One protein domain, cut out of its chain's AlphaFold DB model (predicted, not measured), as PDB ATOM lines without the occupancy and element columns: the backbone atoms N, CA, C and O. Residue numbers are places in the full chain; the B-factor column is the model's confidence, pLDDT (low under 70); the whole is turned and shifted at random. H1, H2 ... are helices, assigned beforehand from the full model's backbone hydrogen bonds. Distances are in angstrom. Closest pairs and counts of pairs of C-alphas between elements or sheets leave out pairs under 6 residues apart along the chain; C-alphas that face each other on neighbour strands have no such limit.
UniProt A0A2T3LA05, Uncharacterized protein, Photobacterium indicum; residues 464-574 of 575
ATOM      1  N   LEU A 464     -11.549 -58.114  17.054       93.19
ATOM      2  CA  LEU A 464     -10.214 -57.569  17.283       93.19
ATOM      3  C   LEU A 464      -9.358 -57.570  16.011       93.19
ATOM      4  O   LEU A 464      -8.691 -56.583  15.749       93.19
ATOM      5  N   ARG A 465      -9.404 -58.631  15.194       93.69
ATOM      6  CA  ARG A 465      -8.632 -58.706  13.938       93.69
ATOM      7  C   ARG A 465      -8.921 -57.547  12.971       93.69
ATOM      8  O   ARG A 465      -7.962 -56.876  12.585       93.69
ATOM      9  N   PRO A 466     -10.187 -57.249  12.606       94.88
ATOM     10  CA  PRO A 466     -10.465 -56.129  11.716       94.88
ATOM     11  C   PRO A 466     -10.223 -54.776  12.401       94.88
ATOM     12  O   PRO A 466      -9.809 -53.836  11.731       94.88
ATOM     13  N   PHE A 467     -10.399 -54.672  13.725       94.00
ATOM     14  CA  PHE A 467     -10.062 -53.460  14.479       94.00
ATOM     15  C   PHE A 467      -8.557 -53.161  14.465       94.00
ATOM     16  O   PHE A 467      -8.152 -52.051  14.134       94.00
ATOM     17  N   SER A 468      -7.714 -54.153  14.756       93.25
ATOM     18  CA  SER A 468      -6.260 -54.009  14.684       93.25
ATOM     19  C   SER A 468      -5.810 -53.664  13.268       93.25
ATOM     20  O   SER A 468      -5.009 -52.749  13.102       93.25
ATOM     21  N   ALA A 469      -6.370 -54.323  12.247       92.50
ATOM     22  CA  ALA A 469      -6.083 -54.000  10.852       92.50
ATOM     23  C   ALA A 469      -6.478 -52.555  10.499       92.50
ATOM     24  O   ALA A 469      -5.710 -51.866   9.831       92.50
ATOM     25  N   LEU A 470      -7.619 -52.067  10.997       93.12
ATOM     26  CA  LEU A 470      -8.047 -50.677  10.836       93.12
ATOM     27  C   LEU A 470      -7.070 -49.701  11.507       93.12
ATOM     28  O   LEU A 470      -6.659 -48.733  10.873       93.12
ATOM     29  N   CYS A 471      -6.653 -49.961  12.750       92.00
ATOM     30  CA  CYS A 471      -5.673 -49.127  13.452       92.00
ATOM     31  C   CYS A 471      -4.317 -49.100  12.735       92.00
ATOM     32  O   CYS A 471      -3.722 -48.033  12.588       92.00
ATOM     33  N   THR A 472      -3.838 -50.249  12.253       91.38
ATOM     34  CA  THR A 472      -2.604 -50.328  11.462       91.38
ATOM     35  C   THR A 472      -2.743 -49.551  10.158       91.38
ATOM     36  O   THR A 472      -1.863 -48.762   9.832       91.38
ATOM     37  N   LEU A 473      -3.862 -49.708   9.444       91.44
ATOM     38  CA  LEU A 473      -4.127 -48.982   8.205       91.44
ATOM     39  C   LEU A 473      -4.152 -47.463   8.451       91.44
ATOM     40  O   LEU A 473      -3.515 -46.708   7.719       91.44
ATOM     41  N   MET A 474      -4.819 -47.010   9.519       90.31
ATOM     42  CA  MET A 474      -4.807 -45.606   9.943       90.31
ATOM     43  C   MET A 474      -3.388 -45.109  10.211       90.31
ATOM     44  O   MET A 474      -3.000 -44.088   9.653       90.31
ATOM     45  N   LEU A 475      -2.594 -45.846  10.990       89.06
ATOM     46  CA  LEU A 475      -1.208 -45.480  11.275       89.06
ATOM     47  C   LEU A 475      -0.379 -45.362   9.987       89.06
ATOM     48  O   LEU A 475       0.325 -44.374   9.806       89.06
ATOM     49  N   THR A 476      -0.501 -46.321   9.064       87.31
ATOM     50  CA  THR A 476       0.222 -46.267   7.784       87.31
ATOM     51  C   THR A 476      -0.176 -45.065   6.935       87.31
ATOM     52  O   THR A 476       0.678 -44.484   6.272       87.31
ATOM     53  N   MET A 477      -1.443 -44.648   6.992       86.94
ATOM     54  CA  MET A 477      -1.923 -43.475   6.270       86.94
ATOM     55  C   MET A 477      -1.393 -42.174   6.877       86.94
ATOM     56  O   MET A 477      -0.956 -41.301   6.134       86.94
ATOM     57  N   VAL A 478      -1.350 -42.063   8.211       87.75
ATOM     58  CA  VAL A 478      -0.721 -40.916   8.892       87.75
ATOM     59  C   VAL A 478       0.743 -40.794   8.487       87.75
ATOM     60  O   VAL A 478       1.186 -39.723   8.088       87.75
ATOM     61  N   LEU A 479       1.481 -41.904   8.526       83.44
ATOM     62  CA  LEU A 479       2.885 -41.931   8.125       83.44
ATOM     63  C   LEU A 479       3.061 -41.539   6.648       83.44
ATOM     64  O   LEU A 479       3.906 -40.706   6.327       83.44
ATOM     65  N   TYR A 480       2.226 -42.067   5.752       82.94
ATOM     66  CA  TYR A 480       2.260 -41.719   4.330       82.94
ATOM     67  C   TYR A 480       2.009 -40.222   4.077       82.94
ATOM     68  O   TYR A 480       2.736 -39.602   3.303       82.94
ATOM     69  N   VAL A 481       1.015 -39.634   4.751       80.44
ATOM     70  CA  VAL A 481       0.655 -38.209   4.633       80.44
ATOM     71  C   VAL A 481       1.771 -37.295   5.118       80.44
ATOM     72  O   VAL A 481       2.043 -36.274   4.498       80.44
ATOM     73  N   VAL A 482       2.445 -37.680   6.198       77.12
ATOM     74  CA  VAL A 482       3.541 -36.909   6.797       77.12
ATOM     75  C   VAL A 482       4.862 -37.087   6.012       77.12
ATOM     76  O   VAL A 482       5.912 -36.589   6.405       77.12
ATOM     77  N   GLY A 483       4.828 -37.769   4.859       68.44
ATOM     78  CA  GLY A 483       5.988 -37.935   3.979       68.44
ATOM     79  C   GLY A 483       6.968 -39.013   4.446       68.44
ATOM     80  O   GLY A 483       8.097 -39.084   3.961       68.44
ATOM     81  N   PHE A 484       6.543 -39.888   5.359       64.75
ATOM     82  CA  PHE A 484       7.328 -41.007   5.868       64.75
ATOM     83  C   PHE A 484       7.314 -42.170   4.865       64.75
ATOM     84  O   PHE A 484       6.775 -43.249   5.115       64.75
ATOM     85  N   ALA A 485       7.902 -41.956   3.687       60.75
ATOM     86  CA  ALA A 485       8.216 -43.043   2.771       60.75
ATOM     87  C   ALA A 485       9.380 -43.841   3.370       60.75
ATOM     88  O   ALA A 485      10.488 -43.324   3.510       60.75
ATOM     89  N   PHE A 486       9.124 -45.083   3.782       60.53
ATOM     90  CA  PHE A 486      10.168 -45.965   4.296       60.53
ATOM     91  C   PHE A 486      11.261 -46.138   3.223       60.53
ATOM     92  O   PHE A 486      10.912 -46.382   2.060       60.53
ATOM     93  N   PRO A 487      12.562 -46.014   3.547       59.16
ATOM     94  CA  PRO A 487      13.611 -46.198   2.554       59.16
ATOM     95  C   PRO A 487      13.544 -47.634   2.019       59.16
ATOM     96  O   PRO A 487      13.705 -48.591   2.769       59.16
ATOM     97  N   LEU A 488      13.330 -47.805   0.711       57.44
ATOM     98  CA  LEU A 488      13.415 -49.121   0.049       57.44
ATOM     99  C   LEU A 488      14.866 -49.647  -0.026       57.44
ATOM    100  O   LEU A 488      15.101 -50.795  -0.394       57.44
ATOM    101  N   SER A 489      15.839 -48.798   0.317       65.38
ATOM    102  CA  SER A 489      17.268 -49.099   0.413       65.38
ATOM    103  C   SER A 489      17.579 -49.888   1.692       65.38
ATOM    104  O   SER A 489      17.135 -49.518   2.774       65.38
ATOM    105  N   LEU A 490      18.392 -50.947   1.596       69.31
ATOM    106  CA  LEU A 490      18.910 -51.700   2.755       69.31
ATOM    107  C   LEU A 490      20.150 -51.036   3.400       69.31
ATOM    108  O   LEU A 490      20.818 -51.651   4.229       69.31
ATOM    109  N   ASN A 491      20.495 -49.799   3.022       74.25
ATOM    110  CA  ASN A 491      21.677 -49.099   3.527       74.25
ATOM    111  C   ASN A 491      21.419 -48.473   4.916       74.25
ATOM    112  O   ASN A 491      20.573 -47.584   5.031       74.25
ATOM    113  N   PRO A 492      22.183 -48.830   5.968       74.81
ATOM    114  CA  PRO A 492      21.971 -48.332   7.334       74.81
ATOM    115  C   PRO A 492      22.000 -46.802   7.486       74.81
ATOM    116  O   PRO A 492      21.359 -46.260   8.387       74.81
ATOM    117  N   LYS A 493      22.727 -46.084   6.617       74.06
ATOM    118  CA  LYS A 493      22.795 -44.613   6.664       74.06
ATOM    119  C   LYS A 493      21.471 -43.961   6.264       74.06
ATOM    120  O   LYS A 493      21.048 -43.016   6.929       74.06
ATOM    121  N   ASP A 494      20.788 -44.527   5.273       68.56
ATOM    122  CA  ASP A 494      19.487 -44.046   4.801       68.56
ATOM    123  C   ASP A 494      18.417 -44.225   5.891       68.56
ATOM    124  O   ASP A 494      17.593 -43.337   6.097       68.56
ATOM    125  N   TYR A 495      18.498 -45.312   6.674       66.69
ATOM    126  CA  TYR A 495      17.645 -45.529   7.851       66.69
ATOM    127  C   TYR A 495      17.872 -44.480   8.938       66.69
ATOM    128  O   TYR A 495      16.913 -43.922   9.468       66.69
ATOM    129  N   SER A 496      19.133 -44.202   9.278       69.62
ATOM    130  CA  SER A 496      19.457 -43.238  10.334       69.62
ATOM    131  C   SER A 496      19.023 -41.810   9.978       69.62
ATOM    132  O   SER A 496      18.476 -41.107  10.826       69.62
ATOM    133  N   GLN A 497      19.191 -41.414   8.712       70.50
ATOM    134  CA  GLN A 497      18.823 -40.089   8.218       70.50
ATOM    135  C   GLN A 497      17.304 -39.926   8.074       70.50
ATOM    136  O   GLN A 497      16.745 -38.875   8.385       70.50
ATOM    137  N   TRP A 498      16.612 -40.987   7.666       71.81
ATOM    138  CA  TRP A 498      15.157 -41.033   7.660       71.81
ATOM    139  C   TRP A 498      14.570 -40.925   9.074       71.81
ATOM    140  O   TRP A 498      13.669 -40.115   9.298       71.81
ATOM    141  N   LEU A 499      15.122 -41.653  10.053       68.88
ATOM    142  CA  LEU A 499      14.667 -41.595  11.445       68.88
ATOM    143  C   LEU A 499      14.833 -40.179  12.027       68.88
ATOM    144  O   LEU A 499      13.909 -39.658  12.650       68.88
ATOM    145  N   SER A 500      15.975 -39.525  11.777       70.38
ATOM    146  CA  SER A 500      16.217 -38.154  12.245       70.38
ATOM    147  C   SER A 500      15.293 -37.128  11.591       70.38
ATOM    148  O   SER A 500      14.791 -36.240  12.272       70.38
ATOM    149  N   ASN A 501      15.030 -37.255  10.286       71.06
ATOM    150  CA  ASN A 501      14.134 -36.340   9.574       71.06
ATOM    151  C   ASN A 501      12.701 -36.435  10.100       71.06
ATOM    152  O   ASN A 501      12.008 -35.431  10.189       71.06
ATOM    153  N   THR A 502      12.295 -37.630  10.502       68.31
ATOM    154  CA  THR A 502      10.943 -37.928  10.980       68.31
ATOM    155  C   THR A 502      10.686 -37.384  12.378       68.31
ATOM    156  O   THR A 502       9.611 -36.851  12.649       68.31
ATOM    157  N   LEU A 503      11.681 -37.491  13.262       69.19
ATOM    158  CA  LEU A 503      11.618 -36.932  14.614       69.19
ATOM    159  C   LEU A 503      11.664 -35.394  14.623       69.19
ATOM    160  O   LEU A 503      11.271 -34.789  15.615       69.19
ATOM    161  N   ASN A 504      12.112 -34.771  13.527       73.94
ATOM    162  CA  ASN A 504      12.159 -33.316  13.357       73.94
ATOM    163  C   ASN A 504      10.874 -32.716  12.756       73.94
ATOM    164  O   ASN A 504      10.801 -31.498  12.584       73.94
ATOM    165  N   ILE A 505       9.875 -33.536  12.416       77.12
ATOM    166  CA  ILE A 505       8.581 -33.051  11.924       77.12
ATOM    167  C   ILE A 505       7.755 -32.532  13.103       77.12
ATOM    168  O   ILE A 505       7.658 -33.190  14.140       77.12
ATOM    169  N   ASP A 506       7.136 -31.362  12.934       81.19
ATOM    170  CA  ASP A 506       6.325 -30.743  13.978       81.19
ATOM    171  C   ASP A 506       5.108 -31.605  14.355       81.19
ATOM    172  O   ASP A 506       4.444 -32.205  13.502       81.19
ATOM    173  N   PHE A 507       4.768 -31.627  15.645       81.69
ATOM    174  CA  PHE A 507       3.662 -32.430  16.172       81.69
ATOM    175  C   PHE A 507       2.318 -32.066  15.521       81.69
ATOM    176  O   PHE A 507       1.476 -32.939  15.305       81.69
ATOM    177  N   SER A 508       2.135 -30.797  15.135       81.38
ATOM    178  CA  SER A 508       0.936 -30.341  14.421       81.38
ATOM    179  C   SER A 508       0.733 -31.056  13.080       81.38
ATOM    180  O   SER A 508      -0.400 -31.350  12.706       81.38
ATOM    181  N   THR A 509       1.815 -31.422  12.386       82.12
ATOM    182  CA  THR A 509       1.757 -32.107  11.085       82.12
ATOM    183  C   THR A 509       1.263 -33.545  11.254       82.12
ATOM    184  O   THR A 509       0.431 -34.013  10.476       82.12
ATOM    185  N   TYR A 510       1.691 -34.229  12.321       83.81
ATOM    186  CA  TYR A 510       1.147 -35.537  12.694       83.81
ATOM    187  C   TYR A 510      -0.323 -35.459  13.100       83.81
ATOM    188  O   TYR A 510      -1.095 -36.356  12.757       83.81
ATOM    189  N   LEU A 511      -0.722 -34.393  13.799       86.38
ATOM    190  CA  LEU A 511      -2.107 -34.187  14.209       86.38
ATOM    191  C   LEU A 511      -3.027 -33.979  12.998       86.38
ATOM    192  O   LEU A 511      -4.021 -34.692  12.872       86.38
ATOM    193  N   TYR A 512      -2.659 -33.101  12.059       86.50
ATOM    194  CA  TYR A 512      -3.407 -32.929  10.809       86.50
ATOM    195  C   TYR A 512      -3.395 -34.203   9.954       86.50
ATOM    196  O   TYR A 512      -4.418 -34.558   9.373       86.50
ATOM    197  N   GLY A 513      -2.283 -34.948   9.922       86.81
ATOM    198  CA  GLY A 513      -2.214 -36.243   9.238       86.81
ATOM    199  C   GLY A 513      -3.162 -37.283   9.844       86.81
ATOM    200  O   GLY A 513      -3.831 -38.018   9.114       86.81
ATOM    201  N   PHE A 514      -3.279 -37.315  11.174       88.88
ATOM    202  CA  PHE A 514      -4.241 -38.147  11.894       88.88
ATOM    203  C   PHE A 514      -5.688 -37.740  11.610       88.88
ATOM    204  O   PHE A 514      -6.503 -38.596  11.266       88.88
ATOM    205  N   GLU A 515      -6.009 -36.448  11.690       87.88
ATOM    206  CA  GLU A 515      -7.334 -35.922  11.346       87.88
ATOM    207  C   GLU A 515      -7.723 -36.252   9.900       87.88
ATOM    208  O   GLU A 515      -8.859 -36.661   9.630       87.88
ATOM    209  N   LEU A 516      -6.772 -36.151   8.971       87.06
ATOM    210  CA  LEU A 516      -6.960 -36.500   7.567       87.06
ATOM    211  C   LEU A 516      -7.201 -38.006   7.379       87.06
ATOM    212  O   LEU A 516      -8.107 -38.389   6.635       87.06
ATOM    213  N   ALA A 517      -6.462 -38.866   8.084       88.00
ATOM    214  CA  ALA A 517      -6.665 -40.317   8.057       88.00
ATOM    215  C   ALA A 517      -8.034 -40.714   8.644       88.00
ATOM    216  O   ALA A 517      -8.814 -41.403   7.988       88.00
ATOM    217  N   VAL A 518      -8.383 -40.218   9.837       87.88
ATOM    218  CA  VAL A 518      -9.676 -40.492  10.497       87.88
ATOM    219  C   VAL A 518     -10.847 -40.027   9.636       87.88
ATOM    220  O   VAL A 518     -11.809 -40.769   9.430       87.88
ATOM    221  N   SER A 519     -10.780 -38.800   9.119       87.69
ATOM    222  CA  SER A 519     -11.858 -38.235   8.306       87.69
ATOM    223  C   SER A 519     -12.030 -38.963   6.970       87.69
ATOM    224  O   SER A 519     -13.160 -39.144   6.522       87.69
ATOM    225  N   SER A 520     -10.936 -39.451   6.375       85.12
ATOM    226  CA  SER A 520     -10.969 -40.264   5.151       85.12
ATOM    227  C   SER A 520     -11.476 -41.692   5.398       85.12
ATOM    228  O   SER A 520     -12.044 -42.303   4.495       85.12
ATOM    229  N   ALA A 521     -11.321 -42.225   6.615       85.44
ATOM    230  CA  ALA A 521     -11.874 -43.523   7.009       85.44
ATOM    231  C   ALA A 521     -13.399 -43.481   7.234       85.44
ATOM    232  O   ALA A 521     -14.071 -44.506   7.108       85.44
ATOM    233  N   LEU A 522     -13.950 -42.305   7.563       83.56
ATOM    234  CA  LEU A 522     -15.357 -42.099   7.935       83.56
ATOM    235  C   LEU A 522     -16.048 -40.979   7.119       83.56
ATOM    236  O   LEU A 522     -16.694 -40.109   7.710       83.56
ATOM    237  N   PRO A 523     -16.008 -41.000   5.769       73.00
ATOM    238  CA  PRO A 523     -16.455 -39.882   4.917       73.00
ATOM    239  C   PRO A 523     -17.973 -39.604   4.969       73.00
ATOM    240  O   PRO A 523     -18.471 -38.602   4.439       73.00
ATOM    241  N   PHE A 524     -18.730 -40.516   5.582       79.25
ATOM    242  CA  PHE A 524     -20.177 -40.439   5.772       79.25
ATOM    243  C   PHE A 524     -20.586 -39.639   7.018       79.25
ATOM    244  O   PHE A 524     -21.740 -39.225   7.115       79.25
ATOM    245  N   ILE A 525     -19.668 -39.380   7.953       82.94
ATOM    246  CA  ILE A 525     -19.942 -38.509   9.102       82.94
ATOM    247  C   ILE A 525     -19.868 -37.057   8.623       82.94
ATOM    248  O   ILE A 525     -18.861 -36.643   8.059       82.94
ATOM    249  N   SER A 526     -20.907 -36.253   8.844       77.38
ATOM    250  CA  SER A 526     -20.974 -34.872   8.335       77.38
ATOM    251  C   SER A 526     -19.806 -33.990   8.796       77.38
ATOM    252  O   SER A 526     -19.259 -33.235   7.994       77.38
ATOM    253  N   SER A 527     -19.368 -34.133  10.051       82.00
ATOM    254  CA  SER A 527     -18.206 -33.416  10.594       82.00
ATOM    255  C   SER A 527     -16.884 -33.822   9.938       82.00
ATOM    256  O   SER A 527     -15.985 -32.988   9.839       82.00
ATOM    257  N   SER A 528     -16.771 -35.055   9.424       83.44
ATOM    258  CA  SER A 528     -15.539 -35.554   8.797       83.44
ATOM    259  C   SER A 528     -15.146 -34.737   7.571       83.44
ATOM    260  O   SER A 528     -13.969 -34.462   7.384       83.44
ATOM    261  N   ARG A 529     -16.113 -34.282   6.764       81.12
ATOM    262  CA  ARG A 529     -15.843 -33.546   5.518       81.12
ATOM    263  C   ARG A 529     -15.195 -32.194   5.779       81.12
ATOM    264  O   ARG A 529     -14.291 -31.798   5.051       81.12
ATOM    265  N   ASN A 530     -15.644 -31.514   6.833       82.94
ATOM    266  CA  ASN A 530     -15.074 -30.233   7.239       82.94
ATOM    267  C   ASN A 530     -13.655 -30.427   7.777       82.94
ATOM    268  O   ASN A 530     -12.751 -29.725   7.343       82.94
ATOM    269  N   VAL A 531     -13.449 -31.422   8.648       85.44
ATOM    270  CA  VAL A 531     -12.120 -31.764   9.185       85.44
ATOM    271  C   VAL A 531     -11.156 -32.171   8.067       85.44
ATOM    272  O   VAL A 531     -10.026 -31.702   8.038       85.44
ATOM    273  N   ASN A 532     -11.613 -32.971   7.101       84.94
ATOM    274  CA  ASN A 532     -10.814 -33.395   5.952       84.94
ATOM    275  C   ASN A 532     -10.358 -32.204   5.103       84.94
ATOM    276  O   ASN A 532      -9.190 -32.128   4.735       84.94
ATOM    277  N   LYS A 533     -11.266 -31.258   4.831       83.88
ATOM    278  CA  LYS A 533     -10.948 -30.047   4.072       83.88
ATOM    279  C   LYS A 533      -9.924 -29.183   4.811       83.88
ATOM    280  O   LYS A 533      -8.926 -28.805   4.210       83.88
ATOM    281  N   THR A 534     -10.134 -28.933   6.103       84.94
ATOM    282  CA  THR A 534      -9.217 -28.128   6.924       84.94
ATOM    283  C   THR A 534      -7.833 -28.769   7.028       84.94
ATOM    284  O   THR A 534      -6.829 -28.105   6.785       84.94
ATOM    285  N   ALA A 535      -7.762 -30.067   7.336       83.75
ATOM    286  CA  ALA A 535      -6.498 -30.793   7.431       83.75
ATOM    287  C   ALA A 535      -5.800 -30.920   6.064       83.75
ATOM    288  O   ALA A 535      -4.577 -30.836   5.982       83.75
ATOM    289  N   GLY A 536      -6.567 -31.084   4.982       82.25
ATOM    290  CA  GLY A 536      -6.052 -31.131   3.615       82.25
ATOM    291  C   GLY A 536      -5.484 -29.793   3.138       82.25
ATOM    292  O   GLY A 536      -4.441 -29.782   2.494       82.25
ATOM    293  N   GLU A 537      -6.120 -28.670   3.485       85.00
ATOM    294  CA  GLU A 537      -5.601 -27.319   3.216       85.00
ATOM    295  C   GLU A 537      -4.327 -27.036   4.028       85.00
ATOM    296  O   GLU A 537      -3.367 -26.495   3.484       85.00
ATOM    297  N   ALA A 538      -4.276 -27.465   5.296       83.44
ATOM    298  CA  ALA A 538      -3.097 -27.319   6.156       83.44
ATOM    299  C   ALA A 538      -1.880 -28.137   5.679       83.44
ATOM    300  O   ALA A 538      -0.743 -27.783   5.988       83.44
ATOM    301  N   LEU A 539      -2.112 -29.218   4.929       81.94
ATOM    302  CA  LEU A 539      -1.081 -30.120   4.406       81.94
ATOM    303  C   LEU A 539      -0.900 -30.010   2.882       81.94
ATOM    304  O   LEU A 539      -0.197 -30.825   2.291       81.94
ATOM    305  N   ALA A 540      -1.510 -29.022   2.222       78.94
ATOM    306  CA  ALA A 540      -1.569 -28.955   0.760       78.94
ATOM    307  C   ALA A 540      -0.184 -29.026   0.082       78.94
ATOM    308  O   ALA A 540      -0.038 -29.706  -0.935       78.94
ATOM    309  N   ASP A 541       0.828 -28.394   0.681       75.50
ATOM    310  CA  ASP A 541       2.201 -28.350   0.160       75.50
ATOM    311  C   ASP A 541       3.046 -29.588   0.526       75.50
ATOM    312  O   ASP A 541       4.131 -29.782  -0.023       75.50
ATOM    313  N   THR A 542       2.574 -30.434   1.448       74.12
ATOM    314  CA  THR A 542       3.296 -31.618   1.952       74.12
ATOM    315  C   THR A 542       2.728 -32.945   1.444       74.12
ATOM    316  O   THR A 542       3.366 -33.988   1.612       74.12
ATOM    317  N   LEU A 543       1.563 -32.935   0.785       79.06
ATOM    318  CA  LEU A 543       0.910 -34.149   0.290       79.06
ATOM    319  C   LEU A 543       1.678 -34.806  -0.884       79.06
ATOM    320  O   LEU A 543       2.034 -34.134  -1.854       79.06
ATOM    321  N   PRO A 544       1.875 -36.141  -0.874       78.75
ATOM    322  CA  PRO A 544       2.560 -36.844  -1.963       78.75
ATOM    323  C   PRO A 544       1.797 -36.847  -3.303       78.75
ATOM    324  O   PRO A 544       0.565 -36.836  -3.344       78.75
ATOM    325  N   SER A 545       2.524 -37.013  -4.416       76.25
ATOM    326  CA  SER A 545       2.025 -36.888  -5.804       76.25
ATOM    327  C   SER A 545       0.893 -37.849  -6.219       76.25
ATOM    328  O   SER A 545       0.265 -37.637  -7.252       76.25
ATOM    329  N   TYR A 546       0.594 -38.881  -5.422       79.12
ATOM    330  CA  TYR A 546      -0.494 -39.846  -5.661       79.12
ATOM    331  C   TYR A 546      -1.516 -39.911  -4.518       79.12
ATOM    332  O   TYR A 546      -2.289 -40.869  -4.421       79.12
ATOM    333  N   PHE A 547      -1.538 -38.904  -3.640       82.50
ATOM    334  CA  PHE A 547      -2.377 -38.898  -2.444       82.50
ATOM    335  C   PHE A 547      -3.863 -39.148  -2.733       82.50
ATOM    336  O   PHE A 547      -4.465 -39.993  -2.078       82.50
ATOM    337  N   GLY A 548      -4.451 -38.491  -3.738       80.25
ATOM    338  CA  GLY A 548      -5.878 -38.649  -4.048       80.25
ATOM    339  C   GLY A 548      -6.276 -40.091  -4.396       80.25
ATOM    340  O   GLY A 548      -7.273 -40.599  -3.885       80.25
ATOM    341  N   ALA A 549      -5.470 -40.782  -5.208       83.31
ATOM    342  CA  ALA A 549      -5.724 -42.174  -5.580       83.31
ATOM    343  C   ALA A 549      -5.551 -43.129  -4.385       83.31
ATOM    344  O   ALA A 549      -6.381 -44.011  -4.168       83.31
ATOM    345  N   ILE A 550      -4.507 -42.924  -3.576       85.94
ATOM    346  CA  ILE A 550      -4.241 -43.740  -2.382       85.94
ATOM    347  C   ILE A 550      -5.301 -43.510  -1.303       85.94
ATOM    348  O   ILE A 550      -5.748 -44.471  -0.685       85.94
ATOM    349  N   SER A 551      -5.768 -42.272  -1.128       85.19
ATOM    350  CA  SER A 551      -6.836 -41.922  -0.188       85.19
ATOM    351  C   SER A 551      -8.162 -42.614  -0.534       85.19
ATOM    352  O   SER A 551      -8.846 -43.117   0.356       85.19
ATOM    353  N   LEU A 552      -8.492 -42.750  -1.827       85.94
ATOM    354  CA  LEU A 552      -9.662 -43.522  -2.267       85.94
ATOM    355  C   LEU A 552      -9.544 -45.014  -1.924       85.94
ATOM    356  O   LEU A 552     -10.487 -45.600  -1.389       85.94
ATOM    357  N   VAL A 553      -8.390 -45.629  -2.202       88.56
ATOM    358  CA  VAL A 553      -8.133 -47.042  -1.862       88.56
ATOM    359  C   VAL A 553      -8.174 -47.249  -0.345       88.56
ATOM    360  O   VAL A 553      -8.818 -48.182   0.133       88.56
ATOM    361  N   TYR A 554      -7.543 -46.349   0.412       90.38
ATOM    362  CA  TYR A 554      -7.562 -46.324   1.872       90.38
ATOM    363  C   TYR A 554      -8.992 -46.260   2.420       90.38
ATOM    364  O   TYR A 554      -9.373 -47.111   3.222       90.38
ATOM    365  N   GLY A 555      -9.811 -45.321   1.938       88.75
ATOM    366  CA  GLY A 555     -11.208 -45.187   2.353       88.75
ATOM    367  C   GLY A 555     -12.027 -46.453   2.079       88.75
ATOM    368  O   GLY A 555     -12.791 -46.894   2.939       88.75
ATOM    369  N   GLY A 556     -11.814 -47.097   0.925       89.25
ATOM    370  CA  GLY A 556     -12.442 -48.380   0.592       89.25
ATOM    371  C   GLY A 556     -12.049 -49.518   1.544       89.25
ATOM    372  O   GLY A 556     -12.910 -50.272   2.000       89.25
ATOM    373  N   LEU A 557     -10.763 -49.621   1.896       90.69
ATOM    374  CA  LEU A 557     -10.267 -50.612   2.858       90.69
ATOM    375  C   LEU A 557     -10.762 -50.336   4.287       90.69
ATOM    376  O   LEU A 557     -11.163 -51.266   4.987       90.69
ATOM    377  N   CYS A 558     -10.801 -49.072   4.717       92.19
ATOM    378  CA  CYS A 558     -11.390 -48.677   5.997       92.19
ATOM    379  C   CYS A 558     -12.866 -49.068   6.077       92.19
ATOM    380  O   CYS A 558     -13.287 -49.652   7.075       92.19
ATOM    381  N   PHE A 559     -13.637 -48.808   5.018       90.69
ATOM    382  CA  PHE A 559     -15.038 -49.215   4.946       90.69
ATOM    383  C   PHE A 559     -15.201 -50.735   5.071       90.69
ATOM    384  O   PHE A 559     -16.037 -51.194   5.847       90.69
ATOM    385  N   LEU A 560     -14.367 -51.519   4.378       91.88
ATOM    386  CA  LEU A 560     -14.345 -52.977   4.513       91.88
ATOM    387  C   LEU A 560     -14.103 -53.401   5.972       91.88
ATOM    388  O   LEU A 560     -14.845 -54.228   6.498       91.88
ATOM    389  N   PHE A 561     -13.101 -52.838   6.654       93.12
ATOM    390  CA  PHE A 561     -12.812 -53.198   8.047       93.12
ATOM    391  C   PHE A 561     -13.918 -52.779   9.013       93.12
ATOM    392  O   PHE A 561     -14.279 -53.562   9.890       93.12
ATOM    393  N   LEU A 562     -14.507 -51.598   8.828       91.81
ATOM    394  CA  LEU A 562     -15.673 -51.156   9.596       91.81
ATOM    395  C   LEU A 562     -16.870 -52.089   9.383       91.81
ATOM    396  O   LEU A 562     -17.542 -52.450  10.347       91.81
ATOM    397  N   PHE A 563     -17.096 -52.544   8.148       92.69
ATOM    398  CA  PHE A 563     -18.107 -53.552   7.846       92.69
ATOM    399  C   PHE A 563     -17.821 -54.878   8.565       92.69
ATOM    400  O   PHE A 563     -18.723 -55.441   9.181       92.69
ATOM    401  N   LEU A 564     -16.574 -55.363   8.556       93.62
ATOM    402  CA  LEU A 564     -16.187 -56.595   9.259       93.62
ATOM    403  C   LEU A 564     -16.329 -56.473  10.785       93.62
ATOM    404  O   LEU A 564     -16.757 -57.426  11.434       93.62
ATOM    405  N   ILE A 565     -16.020 -55.305  11.358       92.50
ATOM    406  CA  ILE A 565     -16.288 -54.994  12.772       92.50
ATOM    407  C   ILE A 565     -17.795 -55.055  13.038       92.50
ATOM    408  O   ILE A 565     -18.219 -55.712  13.988       92.50
ATOM    409  N   GLY A 566     -18.604 -54.428  12.179       91.75
ATOM    410  CA  GLY A 566     -20.064 -54.475  12.249       91.75
ATOM    411  C   GLY A 566     -20.612 -55.901  12.176       91.75
ATOM    412  O   GLY A 566     -21.458 -56.269  12.984       91.75
ATOM    413  N   LEU A 567     -20.080 -56.735  11.279       92.00
ATOM    414  CA  LEU A 567     -20.428 -58.153  11.175       92.00
ATOM    415  C   LEU A 567     -20.080 -58.917  12.460       92.00
ATOM    416  O   LEU A 567     -20.896 -59.690  12.954       92.00
ATOM    417  N   GLY A 568     -18.899 -58.672  13.033       90.38
ATOM    418  CA  GLY A 568     -18.494 -59.274  14.302       90.38
ATOM    419  C   GLY A 568     -19.383 -58.852  15.475       90.38
ATOM    420  O   GLY A 568     -19.774 -59.689  16.288       90.38
ATOM    421  N   LEU A 569     -19.761 -57.572  15.544       90.94
ATOM    422  CA  LEU A 569     -20.711 -57.058  16.535       90.94
ATOM    423  C   LEU A 569     -22.099 -57.676  16.354       90.94
ATOM    424  O   LEU A 569     -22.696 -58.116  17.334       90.94
ATOM    425  N   ARG A 570     -22.580 -57.768  15.110       91.19
ATOM    426  CA  ARG A 570     -23.849 -58.414  14.762       91.19
ATOM    427  C   ARG A 570     -23.874 -59.864  15.229       91.19
ATOM    428  O   ARG A 570     -24.818 -60.269  15.895       91.19
ATOM    429  N   ASN A 571     -22.822 -60.625  14.939       89.56
ATOM    430  CA  ASN A 571     -22.718 -62.023  15.351       89.56
ATOM    431  C   ASN A 571     -22.647 -62.169  16.878       89.56
ATOM    432  O   ASN A 571     -23.252 -63.083  17.432       89.56
ATOM    433  N   ARG A 572     -21.938 -61.266  17.569       86.56
ATOM    434  CA  ARG A 572     -21.759 -61.319  19.027       86.56
ATOM    435  C   ARG A 572     -23.005 -60.911  19.810       86.56
ATOM    436  O   ARG A 572     -23.316 -61.541  20.815       86.56
ATOM    437  N   PHE A 573     -23.676 -59.844  19.387       86.81
ATOM    438  CA  PHE A 573     -24.826 -59.263  20.092       86.81
ATOM    439  C   PHE A 573     -26.172 -59.639  19.478       86.81
ATOM    440  O   PHE A 573     -27.207 -59.283  20.033       86.81
ATOM    441  N   ARG A 574     -26.157 -60.376  18.365       78.62
ATOM    442  CA  ARG A 574     -27.348 -60.841  17.651       78.62
ATOM    443  C   ARG A 574     -28.276 -59.684  17.246       78.62
ATOM    444  O   ARG A 574     -29.481 -59.741  17.478       78.62
TER     445      ARG A 574
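AT A GLANCE: This is residues 464 to 574 of the 575 residues of an uncharacterized protein of Photobacterium indicum (UniProt A0A2T3LA05). Two helices, H1 and the longer H5, lie side by side and run opposite ways, and a helical hairpin, H3 and H4, packs on the pair through H3, which crosses the last part of H1. H2 sits away from this body toward one end of the longest axis; residues 488 to 493 stick out there, and residues 569 to 574 stick out at the other end. The printed part has 111 residues with five named helices, H1 to H5 in order, and no named strand: all helix. It is elongated, 54 by 32 by 24 A, and only just loose, close to compact, with a radius of gyration of the C-alphas of 15.9 A.

HOW THE PARTS SIT: H1, residues 464 to 481, and H5, residues 547 to 573, touch at a shallow tilt of 17 degrees, opposite ways; their closest C-alphas, of Pro 466 and Phe 561, are 5.2 A apart. H2, residues 492 to 503, touches no helix. The hub is H3, residues 507 to 521, which touches three helices. H1 touches it with residues 474 to 481 alone, at a steep tilt of 52 degrees, closest at the C-alphas of Val 478 and Gly 513, 4.9 A. H3 and H4, residues 526 to 538, form a hairpin at a steep tilt of 39 degrees, closest at the C-alphas of Ser 519 and Ser 528, 4.6 A. H3 touches H5 with residues 520 to 521 alone, closest at the C-alphas of Ala 521 and Gly 555, 5.0 A. Every O i to N i+4 pair is within hydrogen-bond range in H1, H2, H3 and H5, and 8 of 9 are in H4.

IN THESE COORDINATES: H1 begins at C-alpha 464, (-10.214, -57.569, 17.283), and is 25.6 A long. H2 is 17.0 A, H3 21.2 A and H4 19.5 A. H5, 37.8 A, ends at C-alpha 573, (-24.826, -59.263, 20.092).

THE WHOLE: The C-alphas farthest apart, of Lys 493 and Arg 574, are 53.8 A apart. The printed part has no cut and no long link. Confidence is under 70 at residues 483 to 490, 494 to 496, 499 and 502 to 503.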